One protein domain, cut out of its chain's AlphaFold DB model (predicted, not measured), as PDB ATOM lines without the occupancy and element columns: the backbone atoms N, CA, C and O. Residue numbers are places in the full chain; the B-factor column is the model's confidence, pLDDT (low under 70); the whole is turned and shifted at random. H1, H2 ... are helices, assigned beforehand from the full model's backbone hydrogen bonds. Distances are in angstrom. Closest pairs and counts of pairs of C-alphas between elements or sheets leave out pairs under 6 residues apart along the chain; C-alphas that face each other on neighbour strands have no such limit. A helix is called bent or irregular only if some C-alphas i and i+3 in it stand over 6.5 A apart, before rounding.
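What this domain is: This is residues 4 to 96 of the 98 residues of an uncharacterized protein of Rhodospirillales bacterium (UniProt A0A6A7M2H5). A long, kinked helix, H2, has a short helix near each end, H1 by its start and H3 folded back on its last part. From H3 a long strand-less tail runs out, with residues 56 to 66 and 68 to 96 standing free, the latter including the small helix H4. The printed part has 93 residues, with four named helices in the order H1, H2, H3, H4 and no named strand; the class is all helix. It is extended, a rod in outline, with a radius of gyration of the C-alphas of 24.5 A and spans of 80 by 37 by 18 A.

How they stand to each other: H1, residues 4 to 10, and H2, residues 14 to 45, only just touch, with 3 pairs of C-alphas within 8 A, and only at the corner by their tight link. Their closest C-alphas, of Ala 7 and Glu 14, are 5.5 A apart, and their lines stand about perpendicular at 85 degrees. H2 has a kink of 72 degrees near residue 21 and is irregular: C-alphas 20 and 23 are 8.0 A apart. With residues 37 to 45 alone it touches H3, residues 49 to 56, at a steep tilt of 56 degrees, opposite ways; the closest C-alphas, of Gly 44 and Gln 52, are 4.8 A apart. H4, residues 76 to 85, is apart from H1, H2 and H3. Every O i to N i+4 pair is within hydrogen-bond range in H1, H3 and H4, and 24 of 28 in H2.

Where its parts are: H1 begins at C-alpha 4, (20.086, 82.401, 38.578). H2 measures 42.0 A from first to last C-alpha and ends at C-alpha 45, (27.871, 45.137, 49.217). H1 measures 9.9 A, H3 10.5 A and H4 14.4 A, the last ending at C-alpha 85, (61.218, 94.705, 38.256).

The domain as a whole: The two C-alphas farthest apart, of Gly 47 and Leu 96, are 80.4 A apart. The printed part has no cut. The link from H3 to H4, residues 57 to 75, is long. Residues 59 to 96 have pLDDT under 70; the mean of the printed part is 75.6.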
ATOM      1  N   VAL A   4      21.263  81.523  38.602       84.81
ATOM      2  CA  VAL A   4      20.086  82.401  38.578       84.81
ATOM      3  C   VAL A   4      18.839  81.671  39.083       84.81
ATOM      4  O   VAL A   4      18.142  82.200  39.941       84.81
ATOM      5  N   ASP A   5      18.616  80.425  38.654       88.50
ATOM      6  CA  ASP A   5      17.464  79.623  39.087       88.50
ATOM      7  C   ASP A   5      17.502  79.363  40.602       88.50
ATOM      8  O   ASP A   5      16.482  79.433  41.287       88.50
ATOM      9  N   ILE A   6      18.699  79.095  41.139       86.12
ATOM     10  CA  ILE A   6      18.925  78.850  42.572       86.12
ATOM     11  C   ILE A   6      18.697  80.136  43.373       86.12
ATOM     12  O   ILE A   6      18.052  80.106  44.419       86.12
ATOM     13  N   ALA A   7      19.194  81.270  42.875       89.38
ATOM     14  CA  ALA A   7      19.004  82.574  43.499       89.38
ATOM     15  C   ALA A   7      17.514  82.957  43.550       89.38
ATOM     16  O   ALA A   7      17.005  83.317  44.613       89.38
ATOM     17  N   SER A   8      16.788  82.777  42.438       90.06
ATOM     18  CA  SER A   8      15.343  83.017  42.362       90.06
ATOM     19  C   SER A   8      14.543  82.099  43.286       90.06
ATOM     20  O   SER A   8      13.651  82.575  43.983       90.06
ATOM     21  N   ALA A   9      14.880  80.808  43.352       91.38
ATOM     22  CA  ALA A   9      14.216  79.862  44.250       91.38
ATOM     23  C   ALA A   9      14.412  80.207  45.737       91.38
ATOM     24  O   ALA A   9      13.530  79.952  46.555       91.38
ATOM     25  N   LEU A  10      15.558  80.797  46.087       88.50
ATOM     26  CA  LEU A  10      15.878  81.241  47.445       88.50
ATOM     27  C   LEU A  10      15.407  82.674  47.746       88.50
ATOM     28  O   LEU A  10      15.533  83.121  48.884       88.50
ATOM     29  N   GLY A  11      14.878  83.398  46.755       92.81
ATOM     30  CA  GLY A  11      14.440  84.787  46.910       92.81
ATOM     31  C   GLY A  11      15.583  85.767  47.194       92.81
ATOM     32  O   GLY A  11      15.365  86.789  47.842       92.81
ATOM     33  N   ILE A  12      16.805  85.459  46.746       93.81
ATOM     34  CA  ILE A  12      17.996  86.292  46.957       93.81
ATOM     35  C   ILE A  12      18.618  86.725  45.630       93.81
ATOM     36  O   ILE A  12      18.418  86.101  44.593       93.81
ATOM     37  N   ASP A  13      19.420  87.787  45.678       92.38
ATOM     38  CA  ASP A  13      20.232  88.220  44.543       92.38
ATOM     39  C   ASP A  13      21.436  87.285  44.304       92.38
ATOM     40  O   ASP A  13      22.003  86.711  45.243       92.38
ATOM     41  N   GLU A  14      21.880  87.173  43.049       90.06
ATOM     42  CA  GLU A  14      23.008  86.319  42.663       90.06
ATOM     43  C   GLU A  14      24.322  86.728  43.359       90.06
ATOM     44  O   GLU A  14      25.152  85.877  43.700       90.06
ATOM     45  N   LYS A  15      24.523  88.020  43.647       91.69
ATOM     46  CA  LYS A  15      25.697  88.498  44.388       91.69
ATOM     47  C   LYS A  15      25.690  87.993  45.828       91.69
ATOM     48  O   LYS A  15      26.737  87.605  46.348       91.69
ATOM     49  N   THR A  16      24.519  87.967  46.460       91.56
ATOM     50  CA  THR A  16      24.326  87.424  47.812       91.56
ATOM     51  C   THR A  16      24.553  85.915  47.819       91.56
ATOM     52  O   THR A  16      25.262  85.413  48.694       91.56
ATOM     53  N   LEU A  17      24.048  85.210  46.800       90.12
ATOM     54  CA  LEU A  17      24.280  83.778  46.624       90.12
ATOM     55  C   LEU A  17      25.784  83.469  46.514       90.12
ATOM     56  O   LEU A  17      26.301  82.644  47.261       90.12
ATOM     57  N   ASN A  18      26.522  84.177  45.655       89.88
ATOM     58  CA  ASN A  18      27.963  83.950  45.510       89.88
ATOM     59  C   ASN A  18      28.759  84.351  46.765       89.88
ATOM     60  O   ASN A  18      29.744  83.695  47.087       89.88
ATOM     61  N   LYS A  19      28.360  85.403  47.493       91.00
ATOM     62  CA  LYS A  19      29.084  85.852  48.694       91.00
ATOM     63  C   LYS A  19      28.963  84.867  49.857       91.00
ATOM     64  O   LYS A  19      29.946  84.633  50.551       91.00
ATOM     65  N   HIS A  20      27.767  84.326  50.082       90.44
ATOM     66  CA  HIS A  20      27.474  83.519  51.269       90.44
ATOM     67  C   HIS A  20      27.507  82.009  51.008       90.44
ATOM     68  O   HIS A  20      27.794  81.250  51.927       90.44
ATOM     69  N   PHE A  21      27.284  81.577  49.763       86.06
ATOM     70  CA  PHE A  21      27.183  80.163  49.389       86.06
ATOM     71  C   PHE A  21      28.270  79.727  48.398       86.06
ATOM     72  O   PHE A  21      28.138  78.685  47.760       86.06
ATOM     73  N   SER A  22      29.370  80.480  48.268       84.25
ATOM     74  CA  SER A  22      30.495  80.122  47.383       84.25
ATOM     75  C   SER A  22      31.026  78.709  47.638       84.25
ATOM     76  O   SER A  22      31.238  77.953  46.693       84.25
ATOM     77  N   GLY A  23      31.196  78.323  48.906       83.25
ATOM     78  CA  GLY A  23      31.654  76.983  49.273       83.25
ATOM     79  C   GLY A  23      30.666  75.883  48.871       83.25
ATOM     80  O   GLY A  23      31.068  74.846  48.347       83.25
ATOM     81  N   GLU A  24      29.366  76.115  49.056       83.75
ATOM     82  CA  GLU A  24      28.331  75.142  48.690       83.75
ATOM     83  C   GLU A  24      28.133  75.035  47.178       83.75
ATOM     84  O   GLU A  24      27.919  73.939  46.665       83.75
ATOM     85  N   LEU A  25      28.270  76.136  46.441       85.06
ATOM     86  CA  LEU A  25      28.229  76.123  44.980       85.06
ATOM     87  C   LEU A  25      29.400  75.335  44.385       85.06
ATOM     88  O   LEU A  25      29.216  74.619  43.404       85.06
ATOM     89  N   SER A  26      30.585  75.445  44.990       82.00
ATOM     90  CA  SER A  26      31.786  74.750  44.518       82.00
ATOM     91  C   SER A  26      31.800  73.268  44.901       82.00
ATOM     92  O   SER A  26      32.136  72.421  44.077       82.00
ATOM     93  N   PHE A  27      31.423  72.926  46.137       82.19
ATOM     94  CA  PHE A  27      31.616  71.574  46.680       82.19
ATOM     95  C   PHE A  27      30.319  70.834  47.022       82.19
ATOM     96  O   PHE A  27      30.345  69.624  47.246       82.19
ATOM     97  N   GLY A  28      29.174  71.514  47.062       83.25
ATOM     98  CA  GLY A  28      27.906  70.944  47.526       83.25
ATOM     99  C   GLY A  28      27.415  69.788  46.660       83.25
ATOM    100  O   GLY A  28      26.986  68.764  47.195       83.25
ATOM    101  N   ILE A  29      27.561  69.897  45.333       82.56
ATOM    102  CA  ILE A  29      27.235  68.804  44.404       82.56
ATOM    103  C   ILE A  29      28.154  67.609  44.655       82.56
ATOM    104  O   ILE A  29      27.666  66.491  44.790       82.56
ATOM    105  N   ALA A  30      29.467  67.833  44.775       79.19
ATOM    106  CA  ALA A  30      30.440  66.773  45.033       79.19
ATOM    107  C   ALA A  30      30.181  66.067  46.374       79.19
ATOM    108  O   ALA A  30      30.228  64.840  46.440       79.19
ATOM    109  N   LYS A  31      29.825  66.822  47.420       84.56
ATOM    110  CA  LYS A  31      29.480  66.287  48.742       84.56
ATOM    111  C   LYS A  31      28.221  65.417  48.698       84.56
ATOM    112  O   LYS A  31      28.269  64.259  49.107       84.56
ATOM    113  N   ARG A  32      27.116  65.947  48.158       85.62
ATOM    114  CA  ARG A  32      25.841  65.217  47.990       85.62
ATOM    115  C   ARG A  32      26.034  63.953  47.163       85.62
ATOM    116  O   ARG A  32      25.524  62.889  47.502       85.62
ATOM    117  N   ASN A  33      26.809  64.075  46.093       86.19
ATOM    118  CA  ASN A  33      27.210  62.950  45.279       86.19
ATOM    119  C   ASN A  33      27.955  61.914  46.135       86.19
ATOM    120  O   ASN A  33      27.480  60.790  46.230       86.19
ATOM    121  N   GLY A  34      29.026  62.281  46.839       86.62
ATOM    122  CA  GLY A  34      29.770  61.362  47.707       86.62
ATOM    123  C   GLY A  34      28.895  60.599  48.713       86.62
ATOM    124  O   GLY A  34      29.060  59.389  48.877       86.62
ATOM    125  N   GLU A  35      27.911  61.262  49.325       90.12
ATOM    126  CA  GLU A  35      26.945  60.632  50.241       90.12
ATOM    127  C   GLU A  35      26.100  59.553  49.545       90.12
ATOM    128  O   GLU A  35      25.998  58.421  50.029       90.12
ATOM    129  N   ILE A  36      25.539  59.877  48.375       89.06
ATOM    130  CA  ILE A  36      24.769  58.928  47.558       89.06
ATOM    131  C   ILE A  36      25.651  57.748  47.148       89.06
ATOM    132  O   ILE A  36      25.201  56.605  47.144       89.06
ATOM    133  N   TRP A  37      26.918  57.997  46.827       88.56
ATOM    134  CA  TRP A  37      27.834  56.962  46.351       88.56
ATOM    135  C   TRP A  37      28.185  55.999  47.471       88.56
ATOM    136  O   TRP A  37      28.181  54.787  47.267       88.56
ATOM    137  N   LEU A  38      28.416  56.520  48.673       89.88
ATOM    138  CA  LEU A  38      28.638  55.702  49.852       89.88
ATOM    139  C   LEU A  38      27.410  54.840  50.170       89.88
ATOM    140  O   LEU A  38      27.551  53.658  50.496       89.88
ATOM    141  N   ALA A  39      26.204  55.401  50.047       89.62
ATOM    142  CA  ALA A  39      24.963  54.649  50.211       89.62
ATOM    143  C   ALA A  39      24.817  53.548  49.146       89.62
ATOM    144  O   ALA A  39      24.518  52.401  49.485       89.62
ATOM    145  N   LEU A  40      25.109  53.869  47.883       90.56
ATOM    146  CA  LEU A  40      25.065  52.935  46.761       90.56
ATOM    147  C   LEU A  40      26.069  51.791  46.944       90.56
ATOM    148  O   LEU A  40      25.714  50.626  46.787       90.56
ATOM    149  N   PHE A  41      27.295  52.102  47.360       89.62
ATOM    150  CA  PHE A  41      28.334  51.114  47.639       89.62
ATOM    151  C   PHE A  41      27.937  50.170  48.779       89.62
ATOM    152  O   PHE A  41      28.067  48.949  48.664       89.62
ATOM    153  N   ARG A  42      27.389  50.715  49.873       93.06
ATOM    154  CA  ARG A  42      26.870  49.917  50.995       93.06
ATOM    155  C   ARG A  42      25.721  49.007  50.556       93.06
ATOM    156  O   ARG A  42      25.687  47.846  50.956       93.06
ATOM    157  N   ALA A  43      24.802  49.510  49.733       91.56
ATOM    158  CA  ALA A  43      23.701  48.723  49.184       91.56
ATOM    159  C   ALA A  43      24.203  47.619  48.238       91.56
ATOM    160  O   ALA A  43      23.750  46.478  48.325       91.56
ATOM    161  N   GLY A  44      25.187  47.927  47.391       91.56
ATOM    162  CA  GLY A  44      25.823  46.964  46.497       91.56
ATOM    163  C   GLY A  44      26.516  45.833  47.257       91.56
ATOM    164  O   GLY A  44      26.306  44.667  46.929       91.56
ATOM    165  N   LYS A  45      27.250  46.147  48.337       92.12
ATOM    166  CA  LYS A  45      27.871  45.137  49.217       92.12
ATOM    167  C   LYS A  45      26.868  44.195  49.887       92.12
ATOM    168  O   LYS A  45      27.229  43.071  50.208       92.12
ATOM    169  N   ARG A  46      25.620  44.629  50.081       92.94
ATOM    170  CA  ARG A  46      24.533  43.794  50.624       92.94
ATOM    171  C   ARG A  46      23.835  42.926  49.568       92.94
ATOM    172  O   ARG A  46      22.859  42.266  49.895       92.94
ATOM    173  N   GLY A  47      24.306  42.929  48.318       91.00
ATOM    174  CA  GLY A  47      23.766  42.091  47.242       91.00
ATOM    175  C   GLY A  47      22.742  42.780  46.336       91.00
ATOM    176  O   GLY A  47      22.130  42.117  45.503       91.00
ATOM    177  N   ASN A  48      22.547  44.100  46.445       94.19
ATOM    178  CA  ASN A  48      21.691  44.816  45.500       94.19
ATOM    179  C   ASN A  48      22.387  44.932  44.130       94.19
ATOM    180  O   ASN A  48      23.250  45.788  43.923       94.19
ATOM    181  N   VAL A  49      21.976  44.085  43.185       91.12
ATOM    182  CA  VAL A  49      22.531  44.008  41.823       91.12
ATOM    183  C   VAL A  49      22.343  45.314  41.042       91.12
ATOM    184  O   VAL A  49      23.224  45.697  40.276       91.12
ATOM    185  N   ALA A  50      21.241  46.041  41.246       90.75
ATOM    186  CA  ALA A  50      21.033  47.336  40.595       90.75
ATOM    187  C   ALA A  50      22.052  48.378  41.089       90.75
ATOM    188  O   ALA A  50      22.623  49.113  40.284       90.75
ATOM    189  N   ALA A  51      22.350  48.381  42.392       89.56
ATOM    190  CA  ALA A  51      23.378  49.246  42.966       89.56
ATOM    191  C   ALA A  51      24.789  48.888  42.468       89.56
ATOM    192  O   ALA A  51      25.582  49.779  42.177       89.56
ATOM    193  N   GLN A  52      25.091  47.594  42.315       89.38
ATOM    194  CA  GLN A  52      26.361  47.125  41.747       89.38
ATOM    195  C   GLN A  52      26.519  47.551  40.282       89.38
ATOM    196  O   GLN A  52      27.562  48.081  39.910       89.38
ATOM    197  N   LYS A  53      25.472  47.393  39.461       89.12
ATOM    198  CA  LYS A  53      25.470  47.844  38.059       89.12
ATOM    199  C   LYS A  53      25.672  49.354  37.950       89.12
ATOM    200  O   LYS A  53      26.510  49.795  37.173       89.12
ATOM    201  N   ALA A  54      24.956  50.135  38.760       88.31
ATOM    202  CA  ALA A  54      25.095  51.590  38.792       88.31
ATOM    203  C   ALA A  54      26.486  52.048  39.269       88.31
ATOM    204  O   ALA A  54      26.983  53.075  38.817       88.31
ATOM    205  N   TRP A  55      27.130  51.287  40.161       86.25
ATOM    206  CA  TRP A  55      28.507  51.540  40.585       86.25
ATOM    207  C   TRP A  55      29.522  51.257  39.468       86.25
ATOM    208  O   TRP A  55      30.425  52.058  39.241       86.25
ATOM    209  N   LEU A  56      29.367  50.133  38.760       85.62
ATOM    210  CA  LEU A  56      30.260  49.727  37.670       85.62
ATOM    211  C   LEU A  56      30.156  50.647  36.453       85.62
ATOM    212  O   LEU A  56      31.186  51.075  35.947       85.62
ATOM    213  N   ALA A  57      28.939  51.034  36.056       87.25
ATOM    214  CA  ALA A  57      28.675  51.939  34.928       87.25
ATOM    215  C   ALA A  57      29.317  53.331  35.074       87.25
ATOM    216  O   ALA A  57      29.228  54.166  34.179       87.25
ATOM    217  N   ARG A  58      29.916  53.610  36.230       75.88
ATOM    218  CA  ARG A  58      30.509  54.892  36.561       75.88
ATOM    219  C   ARG A  58      32.029  54.910  36.555       75.88
ATOM    220  O   ARG A  58      32.605  55.989  36.634       75.88
ATOM    221  N   GLN A  59      32.674  53.747  36.490       65.25
ATOM    222  CA  GLN A  59      34.133  53.681  36.381       65.25
ATOM    223  C   GLN A  59      34.631  54.264  35.048       65.25
ATOM    224  O   GLN A  59      35.790  54.647  34.959       65.25
ATOM    225  N   ASP A  60      33.731  54.422  34.072       58.06
ATOM    226  CA  ASP A  60      33.987  55.058  32.777       58.06
ATOM    227  C   ASP A  60      33.865  56.597  32.798       58.06
ATOM    228  O   ASP A  60      33.961  57.236  31.751       58.06
ATOM    229  N   LEU A  61      33.630  57.226  33.957       56.28
ATOM    230  CA  LEU A  61      33.638  58.687  34.061       56.28
ATOM    231  C   LEU A  61      35.065  59.172  34.335       56.28
ATOM    232  O   LEU A  61      35.627  58.879  35.391       56.28
ATOM    233  N   GLU A  62      35.622  59.911  33.371       54.28
ATOM    234  CA  GLU A  62      36.928  60.571  33.449       54.28
ATOM    235  C   GLU A  62      37.179  61.243  34.811       54.28
ATOM    236  O   GLU A  62      36.246  61.760  35.444       54.28
ATOM    237  N   PRO A  63      38.448  61.271  35.270       51.97
ATOM    238  CA  PRO A  63      38.808  61.945  36.506       51.97
ATOM    239  C   PRO A  63      38.347  63.406  36.458       51.97
ATOM    240  O   PRO A  63      38.410  64.034  35.400       51.97
ATOM    241  N   PRO A  64      37.895  63.974  37.592       53.44
ATOM    242  CA  PRO A  64      37.504  65.372  37.628       53.44
ATOM    243  C   PRO A  64      38.698  66.216  37.179       53.44
ATOM    244  O   PRO A  64      39.723  66.251  37.863       53.44
ATOM    245  N   THR A  65      38.577  66.887  36.030       50.22
ATOM    246  CA  THR A  65      39.543  67.907  35.623       50.22
ATOM    247  C   THR A  65      39.625  68.911  36.767       50.22
ATOM    248  O   THR A  65      38.577  69.458  37.140       50.22
ATOM    249  N   PRO A  66      40.802  69.129  37.379       54.91
ATOM    250  CA  PRO A  66      40.922  70.095  38.455       54.91
ATOM    251  C   PRO A  66      40.410  71.438  37.934       54.91
ATOM    252  O   PRO A  66      40.889  71.940  36.917       54.91
ATOM    253  N   SER A  67      39.384  71.981  38.597       56.00
ATOM    254  CA  SER A  67      38.906  73.339  38.340       56.00
ATOM    255  C   SER A  67      40.124  74.250  38.390       56.00
ATOM    256  O   SER A  67      40.834  74.231  39.397       56.00
ATOM    257  N   ALA A  68      40.373  74.982  37.302       49.31
ATOM    258  CA  ALA A  68      41.506  75.887  37.170       49.31
ATOM    259  C   ALA A  68      41.696  76.664  38.475       49.31
ATOM    260  O   ALA A  68      40.734  77.219  39.019       49.31
ATOM    261  N   ALA A  69      42.920  76.603  39.003       49.03
ATOM    262  CA  ALA A  69      43.303  77.269  40.231       49.03
ATOM    263  C   ALA A  69      42.809  78.716  40.188       49.03
ATOM    264  O   ALA A  69      42.973  79.411  39.186       49.03
ATOM    265  N   ILE A  70      42.169  79.149  41.269       53.72
ATOM    266  CA  ILE A  70      41.863  80.558  41.471       53.72
ATOM    267  C   ILE A  70      43.223  81.253  41.489       53.72
ATOM    268  O   ILE A  70      43.969  81.090  42.451       53.72
ATOM    269  N   GLU A  71      43.569  81.964  40.416       53.19
ATOM    270  CA  GLU A  71      44.714  82.864  40.430       53.19
ATOM    271  C   GLU A  71      44.476  83.856  41.567       53.19
ATOM    272  O   GLU A  71      43.545  84.672  41.529       53.19
ATOM    273  N   GLU A  72      45.274  83.727  42.626       56.81
ATOM    274  CA  GLU A  72      45.343  84.719  43.683       56.81
ATOM    275  C   GLU A  72      45.621  86.063  43.018       56.81
ATOM    276  O   GLU A  72      46.689  86.293  42.451       56.81
ATOM    277  N   LYS A  73      44.626  86.953  43.050       50.41
ATOM    278  CA  LYS A  73      44.797  88.336  42.621       50.41
ATOM    279  C   LYS A  73      45.785  88.987  43.579       50.41
ATOM    280  O   LYS A  73      45.396  89.474  44.640       50.41
ATOM    281  N   LEU A  74      47.052  88.946  43.184       56.12
ATOM    282  CA  LEU A  74      48.179  89.584  43.840       56.12
ATOM    283  C   LEU A  74      47.804  91.039  44.157       56.12
ATOM    284  O   LEU A  74      47.237  91.752  43.319       56.12
ATOM    285  N   GLY A  75      48.039  91.472  45.394       53.94
ATOM    286  CA  GLY A  75      47.624  92.801  45.833       53.94
ATOM    287  C   GLY A  75      48.254  93.883  44.953       53.94
ATOM    288  O   GLY A  75      49.394  93.742  44.519       53.94
ATOM    289  N   LYS A  76      47.553  95.006  44.723       57.91
ATOM    290  CA  LYS A  76      48.028  96.131  43.877       57.91
ATOM    291  C   LYS A  76      49.483  96.558  44.147       57.91
ATOM    292  O   LYS A  76      50.140  97.072  43.253       57.91
ATOM    293  N   LYS A  77      49.973  96.361  45.376       55.91
ATOM    294  CA  LYS A  77      51.351  96.667  45.783       55.91
ATOM    295  C   LYS A  77      52.384  95.672  45.247       55.91
ATOM    296  O   LYS A  77      53.461  96.088  44.847       55.91
ATOM    297  N   GLU A  78      52.059  94.386  45.229       61.25
ATOM    298  CA  GLU A  78      52.950  93.341  44.723       61.25
ATOM    299  C   GLU A  78      52.962  93.306  43.193       61.25
ATOM    300  O   GLU A  78      54.019  93.096  42.602       61.25
ATOM    301  N   GLN A  79      51.828  93.594  42.538       62.47
ATOM    302  CA  GLN A  79      51.799  93.732  41.077       62.47
ATOM    303  C   GLN A  79      52.670  94.915  40.631       62.47
ATOM    304  O   GLN A  79      53.503  94.753  39.752       62.47
ATOM    305  N   ALA A  80      52.580  96.058  41.323       62.19
ATOM    306  CA  ALA A  80      53.433  97.214  41.046       62.19
ATOM    307  C   ALA A  80      54.931  96.933  41.271       62.19
ATOM    308  O   ALA A  80      55.765  97.489  40.562       62.19
ATOM    309  N   GLN A  81      55.294  96.074  42.230       65.81
ATOM    310  CA  GLN A  81      56.689  95.655  42.418       65.81
ATOM    311  C   GLN A  81      57.173  94.726  41.306       65.81
ATOM    312  O   GLN A  81      58.307  94.873  40.859       65.81
ATOM    313  N   ARG A  82      56.332  93.798  40.839       61.50
ATOM    314  CA  ARG A  82      56.676  92.949  39.691       61.50
ATOM    315  C   ARG A  82      56.807  93.766  38.414       61.50
ATOM    316  O   ARG A  82      57.822  93.636  37.744       61.50
ATOM    317  N   ASP A  83      55.864  94.668  38.162       62.50
ATOM    318  CA  ASP A  83      55.897  95.563  37.005       62.50
ATOM    319  C   ASP A  83      57.128  96.485  37.046       62.50
ATOM    320  O   ASP A  83      57.716  96.759  36.006       62.50
ATOM    321  N   ALA A  84      57.565  96.927  38.234       60.62
ATOM    322  CA  ALA A  84      58.793  97.710  38.393       60.62
ATOM    323  C   ALA A  84      60.069  96.889  38.135       60.62
ATOM    324  O   ALA A  84      61.040  97.429  37.612       60.62
ATOM    325  N   LEU A  85      60.079  95.600  38.487       64.44
ATOM    326  CA  LEU A  85      61.218  94.705  38.256       64.44
ATOM    327  C   LEU A  85      61.355  94.297  36.784       64.44
ATOM    328  O   LEU A  85      62.471  94.106  36.317       64.44
ATOM    329  N   THR A  86      60.247  94.198  36.049       59.91
ATOM    330  CA  THR A  86      60.241  93.889  34.608       59.91
ATOM    331  C   THR A  86      60.133  95.135  33.723       59.91
ATOM    332  O   THR A  86      59.933  95.014  32.519       59.91
ATOM    333  N   ALA A  87      60.263  96.341  34.289       57.50
ATOM    334  CA  ALA A  87      60.089  97.608  33.569       57.50
ATOM    335  C   ALA A  87      61.184  97.914  32.528       57.50
ATOM    336  O   ALA A  87      61.000  98.800  31.695       57.50
ATOM    337  N   ASP A  88      62.326  97.228  32.589       58.62
ATOM    338  CA  ASP A  88      63.459  97.441  31.677       58.62
ATOM    339  C   ASP A  88      63.254  96.716  30.327       58.62
ATOM    340  O   ASP A  88      63.658  97.203  29.267       58.62
ATOM    341  N   GLU A  89      62.531  95.590  30.326       57.47
ATOM    342  CA  GLU A  89      62.386  94.735  29.147       57.47
ATOM    343  C   GLU A  89      61.586  95.427  28.029       57.47
ATOM    344  O   GLU A  89      60.359  95.516  28.045       57.47
ATOM    345  N   GLY A  90      62.311  95.920  27.020       59.72
ATOM    346  CA  GLY A  90      61.752  96.495  25.795       59.72
ATOM    347  C   GLY A  90      61.678  98.023  25.749       59.72
ATOM    348  O   GLY A  90      61.131  98.564  24.786       59.72
ATOM    349  N   THR A  91      62.236  98.743  26.729       62.94
ATOM    350  CA  THR A  91      62.271 100.217  26.682       62.94
ATOM    351  C   THR A  91      63.514 100.762  25.970       62.94
ATOM    352  O   THR A  91      64.569 100.134  25.911       62.94
ATOM    353  N   THR A  92      63.414 101.983  25.437       53.53
ATOM    354  CA  THR A  92      64.513 102.699  24.761       53.53
ATOM    355  C   THR A  92      65.735 102.925  25.667       53.53
ATOM    356  O   THR A  92      66.828 103.167  25.160       53.53
ATOM    357  N   TRP A  93      65.566 102.822  26.991       59.00
ATOM    358  CA  TRP A  93      66.640 102.922  27.981       59.00
ATOM    359  C   TRP A  93      67.569 101.708  27.974       59.00
ATOM    360  O   TRP A  93      68.779 101.910  28.016       59.00
ATOM    361  N   ALA A  94      67.049 100.491  27.778       56.91
ATOM    362  CA  ALA A  94      67.850  99.268  27.634       56.91
ATOM    363  C   ALA A  94      68.882  99.367  26.492       56.91
ATOM    364  O   ALA A  94      69.958  98.777  26.541       56.91
ATOM    365  N   LYS A  95      68.573 100.164  25.458       56.38
ATOM    366  CA  LYS A  95      69.433 100.392  24.288       56.38
ATOM    367  C   LYS A  95      70.595 101.363  24.550       56.38
ATOM    368  O   LYS A  95      71.522 101.402  23.752       56.38
ATOM    369  N   LEU A  96      70.543 102.158  25.620       61.25
ATOM    370  CA  LEU A  96      71.594 103.122  25.982       61.25
ATOM    371  C   LEU A  96      72.651 102.536  26.928       61.25
ATOM    372  O   LEU A  96      73.699 103.151  27.103       61.25
TER     373      LEU A  96